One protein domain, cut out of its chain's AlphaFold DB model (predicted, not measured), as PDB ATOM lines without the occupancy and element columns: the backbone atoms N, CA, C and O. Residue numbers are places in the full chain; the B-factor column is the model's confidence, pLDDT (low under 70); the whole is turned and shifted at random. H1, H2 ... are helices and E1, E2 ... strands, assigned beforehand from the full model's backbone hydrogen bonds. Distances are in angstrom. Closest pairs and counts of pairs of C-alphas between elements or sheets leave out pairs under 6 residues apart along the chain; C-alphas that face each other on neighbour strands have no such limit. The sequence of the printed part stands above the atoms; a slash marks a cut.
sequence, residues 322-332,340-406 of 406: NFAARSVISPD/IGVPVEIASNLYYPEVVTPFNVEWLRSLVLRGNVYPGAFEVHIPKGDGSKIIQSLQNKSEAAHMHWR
ATOM      1  N   ASN A 322      81.358 -14.294 129.803       87.94
ATOM      2  CA  ASN A 322      82.354 -15.365 129.782       87.94
ATOM      3  C   ASN A 322      82.208 -16.204 131.069       87.94
ATOM      4  O   ASN A 322      81.512 -15.777 131.988       87.94
ATOM      5  N   PHE A 323      82.875 -17.361 131.142       88.56
ATOM      6  CA  PHE A 323      82.876 -18.242 132.326       88.56
ATOM      7  C   PHE A 323      81.479 -18.718 132.756       88.56
ATOM      8  O   PHE A 323      81.118 -18.686 133.929       88.56
ATOM      9  N   ALA A 324      80.679 -19.169 131.787       90.88
ATOM     10  CA  ALA A 324      79.373 -19.767 132.033       90.88
ATOM     11  C   ALA A 324      79.183 -21.023 131.174       90.88
ATOM     12  O   ALA A 324      79.463 -21.004 129.974       90.88
ATOM     13  N   ALA A 325      78.647 -22.082 131.778       93.19
ATOM     14  CA  ALA A 325      78.241 -23.314 131.105       93.19
ATOM     15  C   ALA A 325      76.723 -23.522 131.211       93.19
ATOM     16  O   ALA A 325      76.034 -22.838 131.972       93.19
ATOM     17  N   ARG A 326      76.185 -24.451 130.415       93.94
ATOM     18  CA  ARG A 326      74.781 -24.887 130.453       93.94
ATOM     19  C   ARG A 326      74.728 -26.376 130.139       93.94
ATOM     20  O   ARG A 326      75.406 -26.810 129.215       93.94
ATOM     21  N   SER A 327      73.907 -27.118 130.872       94.12
ATOM     22  CA  SER A 327      73.668 -28.549 130.661       94.12
ATOM     23  C   SER A 327      72.186 -28.874 130.877       94.12
ATOM     24  O   SER A 327      71.411 -28.012 131.299       94.12
ATOM     25  N   VAL A 328      71.800 -30.112 130.578       95.81
ATOM     26  CA  VAL A 328      70.517 -30.691 130.991       95.81
ATOM     27  C   VAL A 328      70.586 -31.013 132.488       95.81
ATOM     28  O   VAL A 328      71.635 -31.421 132.983       95.81
ATOM     29  N   ILE A 329      69.479 -30.808 133.206       95.19
ATOM     30  CA  ILE A 329      69.356 -31.171 134.622       95.19
ATOM     31  C   ILE A 329      68.852 -32.610 134.769       95.19
ATOM     32  O   ILE A 329      67.952 -33.029 134.041       95.19
ATOM     33  N   SER A 330      69.396 -33.326 135.750       94.31
ATOM     34  CA  SER A 330      68.956 -34.661 136.165       94.31
ATOM     35  C   SER A 330      68.758 -34.663 137.684       94.31
ATOM     36  O   SER A 330      69.552 -34.023 138.375       94.31
ATOM     37  N   PRO A 331      67.721 -35.328 138.221       94.56
ATOM     38  CA  PRO A 331      67.518 -35.418 139.663       94.56
ATOM     39  C   PRO A 331      68.511 -36.405 140.292       94.56
ATOM     40  O   PRO A 331      68.663 -37.521 139.797       94.56
ATOM     41  N   ASP A 332      69.129 -36.017 141.407       95.56
ATOM     42  CA  ASP A 332      69.959 -36.887 142.247       95.56
ATOM     43  C   ASP A 332      69.514 -36.731 143.715       95.56
ATOM     44  O   ASP A 332      69.534 -35.609 144.226       95.56
ATOM     45  N   ILE A 340      75.343 -28.792 143.987       94.44
ATOM     46  CA  ILE A 340      75.019 -29.079 142.589       94.44
ATOM     47  C   ILE A 340      76.084 -29.977 141.960       94.44
ATOM     48  O   ILE A 340      77.276 -29.669 141.986       94.44
ATOM     49  N   GLY A 341      75.650 -31.079 141.346       94.19
ATOM     50  CA  GLY A 341      76.530 -31.950 140.570       94.19
ATOM     51  C   GLY A 341      77.028 -31.244 139.307       94.19
ATOM     52  O   GLY A 341      76.242 -30.941 138.406       94.19
ATOM     53  N   VAL A 342      78.337 -30.994 139.218       93.69
ATOM     54  CA  VAL A 342      78.983 -30.407 138.034       93.69
ATOM     55  C   VAL A 342      79.790 -31.487 137.303       93.69
ATOM     56  O   VAL A 342      80.714 -32.048 137.892       93.69
ATOM     57  N   PRO A 343      79.504 -31.777 136.018       93.38
ATOM     58  CA  PRO A 343      80.309 -32.697 135.218       93.38
ATOM     59  C   PRO A 343      81.787 -32.289 135.169       93.38
ATOM     60  O   PRO A 343      82.104 -31.115 134.966       93.38
ATOM     61  N   VAL A 344      82.693 -33.269 135.265       90.88
ATOM     62  CA  VAL A 344      84.155 -33.047 135.267       90.88
ATOM     63  C   VAL A 344      84.621 -32.289 134.017       90.88
ATOM     64  O   VAL A 344      85.507 -31.443 134.105       90.88
ATOM     65  N   GLU A 345      83.981 -32.506 132.867       89.25
ATOM     66  CA  GLU A 345      84.247 -31.766 131.625       89.25
ATOM     67  C   GLU A 345      83.966 -30.260 131.758       89.25
ATOM     68  O   GLU A 345      84.715 -29.434 131.239       89.25
ATOM     69  N   ILE A 346      82.909 -29.881 132.484       91.31
ATOM     70  CA  ILE A 346      82.574 -28.476 132.747       91.31
ATOM     71  C   ILE A 346      83.536 -27.901 133.792       91.31
ATOM     72  O   ILE A 346      84.068 -26.810 133.587       91.31
ATOM     73  N   ALA A 347      83.817 -28.648 134.863       89.81
ATOM     74  CA  ALA A 347      84.742 -28.239 135.922       89.81
ATOM     75  C   ALA A 347      86.201 -28.097 135.441       89.81
ATOM     76  O   ALA A 347      86.951 -27.297 135.987       89.81
ATOM     77  N   SER A 348      86.600 -28.829 134.396       86.38
ATOM     78  CA  SER A 348      87.933 -28.712 133.782       86.38
ATOM     79  C   SER A 348      88.077 -27.472 132.888       86.38
ATOM     80  O   SER A 348      89.188 -27.013 132.655       86.38
ATOM     81  N   ASN A 349      86.966 -26.932 132.372       87.44
ATOM     82  CA  ASN A 349      86.956 -25.776 131.466       87.44
ATOM     83  C   ASN A 349      86.582 -24.451 132.158       87.44
ATOM     84  O   ASN A 349      86.938 -23.378 131.667       87.44
ATOM     85  N   LEU A 350      85.843 -24.496 133.271       90.69
ATOM     86  CA  LEU A 350      85.525 -23.322 134.085       90.69
ATOM     87  C   LEU A 350      86.560 -23.159 135.200       90.69
ATOM     88  O   LEU A 350      86.665 -24.006 136.081       90.69
ATOM     89  N   TYR A 351      87.274 -22.035 135.196       89.31
ATOM     90  CA  TYR A 351      88.269 -21.700 136.212       89.31
ATOM     91  C   TYR A 351      87.911 -20.414 136.964       89.31
ATOM     92  O   TYR A 351      87.225 -19.531 136.443       89.31
ATOM     93  N   TYR A 352      88.416 -20.300 138.193       90.69
ATOM     94  CA  TYR A 352      88.287 -19.116 139.038       90.69
ATOM     95  C   TYR A 352      89.675 -18.501 139.297       90.69
ATOM     96  O   TYR A 352      90.599 -19.236 139.645       90.69
ATOM     97  N   PRO A 353      89.862 -17.177 139.129       90.69
ATOM     98  CA  PRO A 353      91.145 -16.527 139.375       90.69
ATOM     99  C   PRO A 353      91.375 -16.314 140.880       90.69
ATOM    100  O   PRO A 353      91.035 -15.267 141.429       90.69
ATOM    101  N   GLU A 354      91.976 -17.300 141.546       91.12
ATOM    102  CA  GLU A 354      92.378 -17.191 142.951       91.12
ATOM    103  C   GLU A 354      93.704 -16.421 143.106       91.12
ATOM    104  O   GLU A 354      94.640 -16.579 142.320       91.12
ATOM    105  N   VAL A 355      93.791 -15.560 144.125       91.25
ATOM    106  CA  VAL A 355      95.016 -14.814 144.453       91.25
ATOM    107  C   VAL A 355      95.880 -15.647 145.397       91.25
ATOM    108  O   VAL A 355      95.385 -16.187 146.384       91.25
ATOM    109  N   VAL A 356      97.184 -15.724 145.120       89.56
ATOM    110  CA  VAL A 356      98.137 -16.418 145.995       89.56
ATOM    111  C   VAL A 356      98.289 -15.654 147.313       89.56
ATOM    112  O   VAL A 356      98.576 -14.457 147.332       89.56
ATOM    113  N   THR A 357      98.115 -16.368 148.417       91.94
ATOM    114  CA  THR A 357      98.271 -15.917 149.801       91.94
ATOM    115  C   THR A 357      99.147 -16.921 150.562       91.94
ATOM    116  O   THR A 357      99.272 -18.070 150.131       91.94
ATOM    117  N   PRO A 358      99.720 -16.558 151.725       92.88
ATOM    118  CA  PRO A 358     100.499 -17.501 152.534       92.88
ATOM    119  C   PRO A 358      99.729 -18.766 152.950       92.88
ATOM    120  O   PRO A 358     100.350 -19.784 153.229       92.88
ATOM    121  N   PHE A 359      98.392 -18.720 152.969       94.25
ATOM    122  CA  PHE A 359      97.537 -19.830 153.401       94.25
ATOM    123  C   PHE A 359      97.200 -20.828 152.281       94.25
ATOM    124  O   PHE A 359      96.991 -22.002 152.566       94.25
ATOM    125  N   ASN A 360      97.141 -20.388 151.017       91.56
ATOM    126  CA  ASN A 360      96.763 -21.237 149.875       91.56
ATOM    127  C   ASN A 360      97.941 -21.590 148.944       91.56
ATOM    128  O   ASN A 360      97.765 -22.392 148.028       91.56
ATOM    129  N   VAL A 361      99.140 -21.034 149.169       91.19
ATOM    130  CA  VAL A 361     100.302 -21.186 148.273       91.19
ATOM    131  C   VAL A 361     100.678 -22.645 147.993       91.19
ATOM    132  O   VAL A 361     100.966 -22.993 146.848       91.19
ATOM    133  N   GLU A 362     100.643 -23.516 149.001       91.19
ATOM    134  CA  GLU A 362     100.994 -24.933 148.851       91.19
ATOM    135  C   GLU A 362      99.922 -25.710 148.069       91.19
ATOM    136  O   GLU A 362     100.238 -26.471 147.148       91.19
ATOM    137  N   TRP A 363      98.645 -25.427 148.343       89.62
ATOM    138  CA  TRP A 363      97.517 -25.985 147.601       89.62
ATOM    139  C   TRP A 363      97.526 -25.557 146.128       89.62
ATOM    140  O   TRP A 363      97.482 -26.410 145.238       89.62
ATOM    141  N   LEU A 364      97.673 -24.256 145.854       89.12
ATOM    142  CA  LEU A 364      97.745 -23.714 144.495       89.12
ATOM    143  C   LEU A 364      98.966 -24.246 143.732       89.12
ATOM    144  O   LEU A 364      98.837 -24.623 142.566       89.12
ATOM    145  N   ARG A 365     100.129 -24.384 144.386       87.88
ATOM    146  CA  ARG A 365     101.307 -25.036 143.789       87.88
ATOM    147  C   ARG A 365     100.994 -26.478 143.372       87.88
ATOM    148  O   ARG A 365     101.370 -26.874 142.271       87.88
ATOM    149  N   SER A 366     100.259 -27.243 144.184       88.62
ATOM    150  CA  SER A 366      99.840 -28.611 143.824       88.62
ATOM    151  C   SER A 366      98.913 -28.667 142.598       88.62
ATOM    152  O   SER A 366      98.955 -29.635 141.838       88.62
ATOM    153  N   LEU A 367      98.068 -27.651 142.393       88.44
ATOM    154  CA  LEU A 367      97.163 -27.554 141.242       88.44
ATOM    155  C   LEU A 367      97.933 -27.181 139.967       88.44
ATOM    156  O   LEU A 367      97.727 -27.797 138.924       88.44
ATOM    157  N   VAL A 368      98.881 -26.244 140.068       86.81
ATOM    158  CA  VAL A 368      99.775 -25.857 138.962       86.81
ATOM    159  C   VAL A 368     100.653 -27.026 138.507       86.81
ATOM    160  O   VAL A 368     100.774 -27.261 137.309       86.81
ATOM    161  N   LEU A 369     101.209 -27.808 139.440       84.88
ATOM    162  CA  LEU A 369     102.016 -28.996 139.119       84.88
ATOM    163  C   LEU A 369     101.208 -30.117 138.440       84.88
ATOM    164  O   LEU A 369     101.765 -30.873 137.646       84.88
ATOM    165  N   ARG A 370      99.901 -30.224 138.722       83.12
ATOM    166  CA  ARG A 370      98.986 -31.150 138.025       83.12
ATOM    167  C   ARG A 370      98.627 -30.676 136.610       83.12
ATOM    168  O   ARG A 370      98.356 -31.510 135.743       83.12
ATOM    169  N   GLY A 371      98.672 -29.365 136.365       82.12
ATOM    170  CA  GLY A 371      98.332 -28.743 135.086       82.12
ATOM    171  C   GLY A 371      96.846 -28.883 134.749       82.12
ATOM    172  O   GLY A 371      95.999 -28.898 135.639       82.12
ATOM    173  N   ASN A 372      96.527 -29.018 133.460       80.69
ATOM    174  CA  ASN A 372      95.154 -29.056 132.941       80.69
ATOM    175  C   ASN A 372      94.409 -30.403 133.159       80.69
ATOM    176  O   ASN A 372      93.744 -30.905 132.254       80.69
ATOM    177  N   VAL A 373      94.556 -31.034 134.329       84.69
ATOM    178  CA  VAL A 373      93.849 -32.271 134.714       84.69
ATOM    179  C   VAL A 373      93.112 -32.020 136.024       84.69
ATOM    180  O   VAL A 373      93.740 -31.648 137.009       84.69
ATOM    181  N   TYR A 374      91.793 -32.223 136.052       85.12
ATOM    182  CA  TYR A 374      90.985 -31.976 137.246       85.12
ATOM    183  C   TYR A 374      91.353 -32.929 138.408       85.12
ATOM    184  O   TYR A 374      91.408 -34.141 138.186       85.12
ATOM    185  N   PRO A 375      91.555 -32.432 139.648       90.38
ATOM    186  CA  PRO A 375      91.634 -31.022 140.044       90.38
ATOM    187  C   PRO A 375      93.003 -30.431 139.673       90.38
ATOM    188  O   PRO A 375      94.033 -30.994 140.049       90.38
ATOM    189  N   GLY A 376      93.017 -29.287 138.986       89.19
ATOM    190  CA  GLY A 376      94.231 -28.688 138.420       89.19
ATOM    191  C   GLY A 376      94.071 -27.199 138.109       89.19
ATOM    192  O   GLY A 376      93.136 -26.562 138.593       89.19
ATOM    193  N   ALA A 377      94.983 -26.640 137.314       88.12
ATOM    194  CA  ALA A 377      95.001 -25.224 136.946       88.12
ATOM    195  C   ALA A 377      95.190 -25.026 135.432       88.12
ATOM    196  O   ALA A 377      95.938 -25.761 134.789       88.12
ATOM    197  N   PHE A 378      94.529 -24.004 134.875       86.12
ATOM    198  CA  PHE A 378      94.561 -23.695 133.439       86.12
ATOM    199  C   PHE A 378      95.609 -22.624 133.080       86.12
ATOM    200  O   PHE A 378      96.364 -22.803 132.126       86.12
ATOM    201  N   GLU A 379      95.703 -21.540 133.860       88.00
ATOM    202  CA  GLU A 379      96.600 -20.399 133.602       88.00
ATOM    203  C   GLU A 379      97.268 -19.918 134.898       88.00
ATOM    204  O   GLU A 379      96.659 -19.960 135.969       88.00
ATOM    205  N   VAL A 380      98.494 -19.397 134.800       88.00
ATOM    206  CA  VAL A 380      99.183 -18.686 135.891       88.00
ATOM    207  C   VAL A 380      99.483 -17.256 135.457       88.00
ATOM    208  O   VAL A 380     100.034 -17.019 134.381       88.00
ATOM    209  N   HIS A 381      99.128 -16.289 136.307       88.62
ATOM    210  CA  HIS A 381      99.346 -14.861 136.074       88.62
ATOM    211  C   HIS A 381     100.485 -14.334 136.952       88.62
ATOM    212  O   HIS A 381     100.265 -13.990 138.113       88.62
ATOM    213  N   ILE A 382     101.692 -14.223 136.396       85.38
ATOM    214  CA  ILE A 382     102.866 -13.711 137.115       85.38
ATOM    215  C   ILE A 382     102.918 -12.180 136.962       85.38
ATOM    216  O   ILE A 382     103.067 -11.696 135.834       85.38
ATOM    217  N   PRO A 383     102.795 -11.386 138.043       82.06
ATOM    218  CA  PRO A 383     102.943  -9.936 137.965       82.06
ATOM    219  C   PRO A 383     104.409  -9.549 137.718       82.06
ATOM    220  O   PRO A 383     105.317 -10.032 138.392       82.06
ATOM    221  N   LYS A 384     104.642  -8.640 136.769       79.75
ATOM    222  CA  LYS A 384     105.904  -7.903 136.627       79.75
ATOM    223  C   LYS A 384     105.857  -6.629 137.472       79.75
ATOM    224  O   LYS A 384     104.777  -6.089 137.713       79.75
ATOM    225  N   GLY A 385     107.029  -6.107 137.844       73.12
ATOM    226  CA  GLY A 385     107.157  -4.846 138.591       73.12
ATOM    227  C   GLY A 385     106.474  -3.648 137.917       73.12
ATOM    228  O   GLY A 385     105.947  -2.782 138.605       73.12
ATOM    229  N   ASP A 386     106.373  -3.655 136.584       75.25
ATOM    230  CA  ASP A 386     105.726  -2.601 135.786       75.25
ATOM    231  C   ASP A 386     104.180  -2.679 135.774       75.25
ATOM    232  O   ASP A 386     103.524  -2.039 134.953       75.25
ATOM    233  N   GLY A 387     103.568  -3.544 136.592       71.75
ATOM    234  CA  GLY A 387     102.114  -3.765 136.639       71.75
ATOM    235  C   GLY A 387     101.537  -4.598 135.482       71.75
ATOM    236  O   GLY A 387     100.360  -4.966 135.509       71.75
ATOM    237  N   SER A 388     102.351  -4.949 134.482       75.44
ATOM    238  CA  SER A 388     101.992  -5.940 133.460       75.44
ATOM    239  C   SER A 388     102.000  -7.365 134.038       75.44
ATOM    240  O   SER A 388     102.661  -7.640 135.037       75.44
ATOM    241  N   LYS A 389     101.253  -8.292 133.428       79.62
ATOM    242  CA  LYS A 389     101.181  -9.699 133.862       79.62
ATOM    243  C   LYS A 389     101.638 -10.617 132.735       79.62
ATOM    244  O   LYS A 389     101.183 -10.460 131.603       79.62
ATOM    245  N   ILE A 390     102.514 -11.571 133.041       80.12
ATOM    246  CA  ILE A 390     102.779 -12.714 132.162       80.12
ATOM    247  C   ILE A 390     101.645 -13.707 132.391       80.12
ATOM    248  O   ILE A 390     101.419 -14.121 133.525       80.12
ATOM    249  N   ILE A 391     100.940 -14.068 131.322       81.75
ATOM    250  CA  ILE A 391      99.952 -15.146 131.322       81.75
ATOM    251  C   ILE A 391     100.651 -16.373 130.743       81.75
ATOM    252  O   ILE A 391     101.102 -16.323 129.597       81.75
ATOM    253  N   GLN A 392     100.763 -17.445 131.523       79.69
ATOM    254  CA  GLN A 392     101.288 -18.728 131.061       79.69
ATOM    255  C   GLN A 392     100.192 -19.792 131.140       79.69
ATOM    256  O   GLN A 392      99.577 -19.975 132.189       79.69
ATOM    257  N   SER A 393      99.941 -20.472 130.020       79.94
ATOM    258  CA  SER A 393      98.920 -21.516 129.890       79.94
ATOM    259  C   SER A 393      99.525 -22.888 130.185       79.94
ATOM    260  O   SER A 393     100.548 -23.251 129.612       79.94
ATOM    261  N   LEU A 394      98.888 -23.670 131.056       73.00
ATOM    262  CA  LEU A 394      99.398 -24.958 131.550       73.00
ATOM    263  C   LEU A 394      98.936 -26.163 130.707       73.00
ATOM    264  O   LEU A 394      98.855 -27.290 131.200       73.00
ATOM    265  N   GLN A 395      98.618 -25.942 129.428       65.06
ATOM    266  CA  GLN A 395      98.145 -26.996 128.518       65.06
ATOM    267  C   GLN A 395      99.216 -28.065 128.226       65.06
ATOM    268  O   GLN A 395      98.869 -29.225 128.007       65.06
ATOM    269  N   ASN A 396     100.506 -27.710 128.286       55.50
ATOM    270  CA  ASN A 396     101.627 -28.634 128.104       55.50
ATOM    271  C   ASN A 396     102.326 -28.935 129.441       55.50
ATOM    272  O   ASN A 396     102.920 -28.050 130.059       55.50
ATOM    273  N   LYS A 397     102.332 -30.211 129.855       48.31
ATOM    274  CA  LYS A 397     102.927 -30.674 131.131       48.31
ATOM    275  C   LYS A 397     104.417 -30.333 131.307       48.31
ATOM    276  O   LYS A 397     104.895 -30.298 132.436       48.31
ATOM    277  N   SER A 398     105.150 -30.097 130.220       48.00
ATOM    278  CA  SER A 398     106.587 -29.793 130.237       48.00
ATOM    279  C   SER A 398     106.933 -28.406 130.791       48.00
ATOM    280  O   SER A 398     108.056 -28.210 131.240       48.00
ATOM    281  N   GLU A 399     106.007 -27.443 130.784       46.38
ATOM    282  CA  GLU A 399     106.313 -26.068 131.209       46.38
ATOM    283  C   GLU A 399     106.224 -25.864 132.731       46.38
ATOM    284  O   GLU A 399     107.009 -25.102 133.299       46.38
ATOM    285  N   ALA A 400     105.331 -26.587 133.416       45.81
ATOM    286  CA  ALA A 400     105.121 -26.449 134.861       45.81
ATOM    287  C   ALA A 400     106.333 -26.898 135.705       45.81
ATOM    288  O   ALA A 400     106.567 -26.373 136.794       45.81
ATOM    289  N   ALA A 401     107.131 -27.848 135.203       43.59
ATOM    290  CA  ALA A 401     108.249 -28.448 135.937       43.59
ATOM    291  C   ALA A 401     109.493 -27.543 136.064       43.59
ATOM    292  O   ALA A 401     110.342 -27.793 136.917       43.59
ATOM    293  N   HIS A 402     109.612 -26.492 135.244       43.19
ATOM    294  CA  HIS A 402     110.785 -25.603 135.225       43.19
ATOM    295  C   HIS A 402     110.600 -24.291 136.014       43.19
ATOM    296  O   HIS A 402     111.512 -23.458 136.063       43.19
ATOM    297  N   MET A 403     109.441 -24.093 136.654       51.91
ATOM    298  CA  MET A 403     109.114 -22.855 137.368       51.91
ATOM    299  C   MET A 403     109.992 -22.656 138.613       51.91
ATOM    300  O   MET A 403     109.832 -23.330 139.631       51.91
ATOM    301  N   HIS A 404     110.895 -21.675 138.550       44.06
ATOM    302  CA  HIS A 404     111.650 -21.197 139.708       44.06
ATOM    303  C   HIS A 404     110.800 -20.201 140.501       44.06
ATOM    304  O   HIS A 404     110.711 -19.024 140.152       44.06
ATOM    305  N   TRP A 405     110.170 -20.685 141.569       42.47
ATOM    306  CA  TRP A 405     109.430 -19.858 142.518       42.47
ATOM    307  C   TRP A 405     110.421 -19.043 143.365       42.47
ATOM    308  O   TRP A 405     111.232 -19.630 144.080       42.47
ATOM    309  N   ARG A 406     110.359 -17.711 143.262       31.86
ATOM    310  CA  ARG A 406     111.016 -16.763 144.175       31.86
ATOM    311  C   ARG A 406     109.977 -16.139 145.096       31.86
ATOM    312  O   ARG A 406     108.854 -15.914 144.592       31.86
TER     313      ARG A 406
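This is residues 322 to 332 and 340 to 406 of the 406 residues of the protein "NRPA1 protein" of Symbiodinium sp. CCMP2456 (UniProt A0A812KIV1). There is little regular structure: the antiparallel hairpin E1-E2, with H2 and H3 near one end, makes a head, and an arm of mostly loop with H1 reaches away from it. The 78 printed residues hold H1, H2, E1, E2 and H3 in that order, 30 residues in all, class mixed; the whole is loose, radius of gyration of the C-alphas 14.9 A, spanning 49 by 26 by 25 A.

Find C-alpha 379 at (96.600, -20.399, 133.602); E1 runs 13.0 A to 383, and E2, residues 389 to 393, 12.7 A. H2, residues 361 to 370, is 14.4 A long; H3 is 397 to 400, ending at (105.121, -26.449, 134.861), and H1 344 to 349.

Across the hairpin, at 160 degrees, N 380 and O 392 are 2.9 A apart, within hydrogen-bond range. H2 and H3 only just touch, with 3 pairs of C-alphas within 8 A, closest Leu 369 and Ala 400, 5.9 A. H1 is apart from H2. Each O i to N i+4 pair is within range in H2, 1 of 2 in H1; H3 is too short for one.

Residues 333 to 339 are not printed, a 9.3 A gap between C-alphas 332 and 340. H1 to H2 is a long link. Residues 395 to 406 are under 70 in pLDDT.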